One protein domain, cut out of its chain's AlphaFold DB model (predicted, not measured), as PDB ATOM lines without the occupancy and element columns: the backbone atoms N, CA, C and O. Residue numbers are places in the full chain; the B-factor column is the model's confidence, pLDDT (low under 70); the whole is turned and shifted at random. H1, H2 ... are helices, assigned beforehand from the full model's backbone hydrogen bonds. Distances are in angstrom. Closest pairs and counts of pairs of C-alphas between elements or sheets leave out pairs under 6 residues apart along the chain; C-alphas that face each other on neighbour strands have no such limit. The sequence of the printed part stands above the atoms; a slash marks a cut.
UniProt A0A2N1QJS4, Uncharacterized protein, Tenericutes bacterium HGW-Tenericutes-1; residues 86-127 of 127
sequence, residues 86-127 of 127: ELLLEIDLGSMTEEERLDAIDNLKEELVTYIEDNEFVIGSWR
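AT A GLANCE: This is residues 86 to 127 of the 127 residues of an uncharacterized protein of Tenericutes bacterium HGW-Tenericutes-1 (UniProt A0A2N1QJS4). One long straight helix, H2, makes most of the length of this model, with a short helical turn, H1, folded back beside its middle and a tail, residues 119 to 127, trailing from its far end. The link from H1 to H2 swings round the first end of H2, and residues 113 to 127, of which 113 to 118 belong to H2, stand free. The printed part has 42 residues with two named helices, H1 then H2, and no named strand; the class is all helix. The whole is only just loose, close to extended, with a radius of gyration of the C-alphas of 13.6 A, and it is elongated, spanning 39 by 20 by 13 A.

IN THESE COORDINATES: H2 is residues 98 to 118, 30.4 A from first to last C-alpha, from C-alpha 98 at (53.654, 64.856, 85.813) to C-alpha 118 at (28.792, 81.865, 89.751). H1 is residues 86 to 90, and its C-alpha 86 is at (32.805, 67.806, 81.848).

HOW THE PARTS SIT: H1 and H2 are close but not clearly touching, with 2 pairs of C-alphas within 8 A. Their closest C-alphas, those of Leu 87 and Leu 108, are 6.8 A apart, and their centres are 10.9 A apart. In H2 every O i to N i+4 pair is within hydrogen-bond range; in H1 0 of 1 is, while 2 of its 2 O i to N i+3 pairs are.

THE WHOLE: The two C-alphas farthest apart, those of Ser 95 and Arg 127, are 41.8 A apart. The printed part has no cut and ends at the chain's last residue, 127. The link from H1 to H2, with 7 residues between them, is short. The mean pLDDT of the printed part is 91.0, and residues 125 to 127 are under 70.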
ATOM      1  N   GLU A  86      32.746  66.999  83.076       97.81
ATOM      2  CA  GLU A  86      32.805  67.806  81.848       97.81
ATOM      3  C   GLU A  86      34.218  68.362  81.628       97.81
ATOM      4  O   GLU A  86      34.822  68.080  80.596       97.81
ATOM      5  N   LEU A  87      34.773  69.052  82.629       96.94
ATOM      6  CA  LEU A  87      36.110  69.647  82.553       96.94
ATOM      7  C   LEU A  87      37.203  68.589  82.378       96.94
ATOM      8  O   LEU A  87      38.116  68.755  81.573       96.94
ATOM      9  N   LEU A  88      37.104  67.462  83.087       96.19
ATOM     10  CA  LEU A  88      38.105  66.401  82.998       96.19
ATOM     11  C   LEU A  88      38.166  65.775  81.595       96.19
ATOM     12  O   LEU A  88      39.243  65.385  81.148       96.19
ATOM     13  N   LEU A  89      37.031  65.677  80.896       96.62
ATOM     14  CA  LEU A  89      36.971  65.146  79.530       96.62
ATOM     15  C   LEU A  89      37.623  66.069  78.491       96.62
ATOM     16  O   LEU A  89      37.967  65.602  77.404       96.62
ATOM     17  N   GLU A  90      37.805  67.349  78.811       95.38
ATOM     18  CA  GLU A  90      38.471  68.324  77.944       95.38
ATOM     19  C   GLU A  90      40.004  68.279  78.072       95.38
ATOM     20  O   GLU A  90      40.714  68.765  77.189       95.38
ATOM     21  N   ILE A  91      40.528  67.648  79.129       95.19
ATOM     22  CA  ILE A  91      41.962  67.585  79.425       95.19
ATOM     23  C   ILE A  91      42.553  66.251  78.948       95.19
ATOM     24  O   ILE A  91      42.238  65.179  79.464       95.19
ATOM     25  N   ASP A  92      43.509  66.306  78.017       94.88
ATOM     26  CA  ASP A  92      44.313  65.134  77.653       94.88
ATOM     27  C   ASP A  92      45.486  64.935  78.624       94.88
ATOM     28  O   ASP A  92      46.637  65.270  78.345       94.88
ATOM     29  N   LEU A  93      45.196  64.333  79.778       94.06
ATOM     30  CA  LEU A  93      46.214  63.997  80.778       94.06
ATOM     31  C   LEU A  93      47.238  62.963  80.269       94.06
ATOM     32  O   LEU A  93      48.310  62.824  80.853       94.06
ATOM     33  N   GLY A  94      46.922  62.195  79.221       95.44
ATOM     34  CA  GLY A  94      47.775  61.109  78.734       95.44
ATOM     35  C   GLY A  94      49.022  61.589  77.991       95.44
ATOM     36  O   GLY A  94      50.019  60.864  77.947       95.44
ATOM     37  N   SER A  95      48.974  62.794  77.421       95.25
ATOM     38  CA  SER A  95      50.087  63.402  76.682       95.25
ATOM     39  C   SER A  95      50.972  64.324  77.528       95.25
ATOM     40  O   SER A  95      52.043  64.720  77.067       95.25
ATOM     41  N   MET A  96      50.561  64.618  78.761       96.75
ATOM     42  CA  MET A  96      51.224  65.554  79.671       96.75
ATOM     43  C   MET A  96      52.283  64.885  80.560       96.75
ATOM     44  O   MET A  96      52.199  63.706  80.924       96.75
ATOM     45  N   THR A  97      53.277  65.669  80.973       97.75
ATOM     46  CA  THR A  97      54.214  65.309  82.046       97.75
ATOM     47  C   THR A  97      53.517  65.269  83.411       97.75
ATOM     48  O   THR A  97      52.337  65.565  83.556       97.75
ATOM     49  N   GLU A  98      54.214  64.826  84.456       96.50
ATOM     50  CA  GLU A  98      53.654  64.856  85.813       96.50
ATOM     51  C   GLU A  98      53.383  66.280  86.311       96.50
ATOM     52  O   GLU A  98      52.306  66.522  86.841       96.50
ATOM     53  N   GLU A  99      54.309  67.211  86.080       96.00
ATOM     54  CA  GLU A  99      54.162  68.620  86.463       96.00
ATOM     55  C   GLU A  99      52.980  69.274  85.736       96.00
ATOM     56  O   GLU A  99      52.079  69.797  86.381       96.00
ATOM     57  N   GLU A 100      52.891  69.111  84.413       95.12
ATOM     58  CA  GLU A 100      51.772  69.644  83.622       95.12
ATOM     59  C   GLU A 100      50.418  69.050  84.034       95.12
ATOM     60  O   GLU A 100      49.402  69.740  83.997       95.12
ATOM     61  N   ARG A 101      50.382  67.777  84.453       96.94
ATOM     62  CA  ARG A 101      49.151  67.168  84.977       96.94
ATOM     63  C   ARG A 101      48.743  67.771  86.311       96.94
ATOM     64  O   ARG A 101      47.550  67.939  86.535       96.94
ATOM     65  N   LEU A 102      49.696  68.052  87.196       94.75
ATOM     66  CA  LEU A 102      49.398  68.707  88.469       94.75
ATOM     67  C   LEU A 102      48.834  70.108  88.221       94.75
ATOM     68  O   LEU A 102      47.759  70.409  88.733       94.75
ATOM     69  N   ASP A 103      49.471  70.884  87.343       95.06
ATOM     70  CA  ASP A 103      48.994  72.216  86.959       95.06
ATOM     71  C   ASP A 103      47.599  72.161  86.317       95.06
ATOM     72  O   ASP A 103      46.726  72.966  86.635       95.06
ATOM     73  N   ALA A 104      47.345  71.186  85.436       95.50
ATOM     74  CA  ALA A 104      46.035  71.010  84.813       95.50
ATOM     75  C   ALA A 104      44.935  70.687  85.838       95.50
ATOM     76  O   ALA A 104      43.819  71.191  85.725       95.50
ATOM     77  N   ILE A 105      45.244  69.871  86.850       96.19
ATOM     78  CA  ILE A 105      44.300  69.550  87.925       96.19
ATOM     79  C   ILE A 105      44.071  70.748  88.849       96.19
ATOM     80  O   ILE A 105      42.935  70.960  89.274       96.19
ATOM     81  N   ASP A 106      45.101  71.538  89.151       93.88
ATOM     82  CA  ASP A 106      44.948  72.748  89.961       93.88
ATOM     83  C   ASP A 106      44.081  73.791  89.236       93.88
ATOM     84  O   ASP A 106      43.125  74.294  89.826       93.88
ATOM     85  N   ASN A 107      44.302  74.007  87.935       95.06
ATOM     86  CA  ASN A 107      43.450  74.875  87.113       95.06
ATOM     87  C   ASN A 107      41.993  74.384  87.071       95.06
ATOM     88  O   ASN A 107      41.068  75.171  87.254       95.06
ATOM     89  N   LEU A 108      41.773  73.074  86.904       97.12
ATOM     90  CA  LEU A 108      40.427  72.492  86.934       97.12
ATOM     91  C   LEU A 108      39.717  72.790  88.264       97.12
ATOM     92  O   LEU A 108      38.525  73.093  88.279       97.12
ATOM     93  N   LYS A 109      40.431  72.729  89.394       95.25
ATOM     94  CA  LYS A 109      39.851  73.062  90.704       95.25
ATOM     95  C   LYS A 109      39.497  74.540  90.821       95.25
ATOM     96  O   LYS A 109      38.460  74.849  91.402       95.25
ATOM     97  N   GLU A 110      40.313  75.442  90.279       94.56
ATOM     98  CA  GLU A 110      39.996  76.878  90.233       94.56
ATOM     99  C   GLU A 110      38.734  77.156  89.402       94.56
ATOM    100  O   GLU A 110      37.869  77.938  89.813       94.56
ATOM    101  N   GLU A 111      38.564  76.458  88.277       96.19
ATOM    102  CA  GLU A 111      37.347  76.545  87.465       96.19
ATOM    103  C   GLU A 111      36.106  76.045  88.213       96.19
ATOM    104  O   GLU A 111      35.037  76.644  88.110       96.19
ATOM    105  N   LEU A 112      36.235  74.990  89.020       96.94
ATOM    106  CA  LEU A 112      35.125  74.506  89.842       96.94
ATOM    107  C   LEU A 112      34.768  75.460  90.977       96.94
ATOM    108  O   LEU A 112      33.587  75.615  91.274       96.94
ATOM    109  N   VAL A 113      35.751  76.125  91.589       94.12
ATOM    110  CA  VAL A 113      35.473  77.199  92.555       94.12
ATOM    111  C   VAL A 113      34.685  78.318  91.880       94.12
ATOM    112  O   VAL A 113      33.648  78.718  92.398       94.12
ATOM    113  N   THR A 114      35.112  78.742  90.689       94.69
ATOM    114  CA  THR A 114      34.410  79.769  89.905       94.69
ATOM    115  C   THR A 114      32.978  79.336  89.585       94.69
ATOM    116  O   THR A 114      32.039  80.096  89.786       94.69
ATOM    117  N   TYR A 115      32.781  78.082  89.163       96.88
ATOM    118  CA  TYR A 115      31.452  77.526  88.914       96.88
ATOM    119  C   TYR A 115      30.557  77.563  90.163       96.88
ATOM    120  O   TYR A 115      29.388  77.932  90.066       96.88
ATOM    121  N   ILE A 116      31.090  77.205  91.333       94.62
ATOM    122  CA  ILE A 116      30.345  77.240  92.599       94.62
ATOM    123  C   ILE A 116      29.943  78.678  92.961       94.62
ATOM    124  O   ILE A 116      28.803  78.910  93.366       94.62
ATOM    125  N   GLU A 117      30.859  79.636  92.797       91.38
ATOM    126  CA  GLU A 117      30.611  81.057  93.062       91.38
ATOM    127  C   GLU A 117      29.571  81.647  92.098       91.38
ATOM    128  O   GLU A 117      28.621  82.292  92.545       91.38
ATOM    129  N   ASP A 118      29.690  81.364  90.798       95.12
ATOM    130  CA  ASP A 118      28.792  81.865  89.751       95.12
ATOM    131  C   ASP A 118      27.357  81.327  89.877       95.12
ATOM    132  O   ASP A 118      26.406  81.993  89.460       95.12
ATOM    133  N   ASN A 119      27.183  80.127  90.441       94.00
ATOM    134  CA  ASN A 119      25.862  79.541  90.694       94.00
ATOM    135  C   ASN A 119      25.295  79.895  92.080       94.00
ATOM    136  O   ASN A 119      24.198  79.445  92.414       94.00
ATOM    137  N   GLU A 120      26.008  80.704  92.873       90.69
ATOM    138  CA  GLU A 120      25.598  81.151  94.210       90.69
ATOM    139  C   GLU A 120      25.222  79.993  95.163       90.69
ATOM    140  O   GLU A 120      24.305  80.121  95.983       90.69
ATOM    141  N   PHE A 121      25.915  78.847  95.076       90.94
ATOM    142  CA  PHE A 121      25.611  77.698  95.935       90.94
ATOM    143  C   PHE A 121      25.812  78.021  97.418       90.94
ATOM    144  O   PHE A 121      26.726  78.746  97.827       90.94
ATOM    145  N   VAL A 122      24.951  77.447  98.259       84.88
ATOM    146  CA  VAL A 122      24.966  77.733  99.694       84.88
ATOM    147  C   VAL A 122      26.014  76.867 100.380       84.88
ATOM    148  O   VAL A 122      25.804  75.683 100.639       84.88
ATOM    149  N   ILE A 123      27.126  77.495 100.754       82.12
ATOM    150  CA  ILE A 123      28.181  76.873 101.554       82.12
ATOM    151  C   ILE A 123      27.719  76.819 103.019       82.12
ATOM    152  O   ILE A 123      27.764  77.813 103.751       82.12
ATOM    153  N   GLY A 124      27.216  75.662 103.443       71.44
ATOM    154  CA  GLY A 124      26.667  75.444 104.778       71.44
ATOM    155  C   GLY A 124      27.698  74.907 105.771       71.44
ATOM    156  O   GLY A 124      28.559  74.105 105.435       71.44
ATOM    157  N   SER A 125      27.586  75.291 107.047       56.47
ATOM    158  CA  SER A 125      28.333  74.649 108.137       56.47
ATOM    159  C   SER A 125      27.630  73.355 108.568       56.47
ATOM    160  O   SER A 125      27.025  73.304 109.643       56.47
ATOM    161  N   TRP A 126      27.614  72.330 107.721       52.00
ATOM    162  CA  TRP A 126      26.915  71.090 108.059       52.00
ATOM    163  C   TRP A 126      27.725  70.282 109.090       52.00
ATOM    164  O   TRP A 126      28.879  69.916 108.869       52.00
ATOM    165  N   ARG A 127      27.111  70.069 110.259       44.38
ATOM    166  CA  ARG A 127      27.509  69.154 111.337       44.38
ATOM    167  C   ARG A 127      26.321  68.280 111.694       44.38
ATOM    168  O   ARG A 127      25.199  68.836 111.710       44.38
TER     169      ARG A 127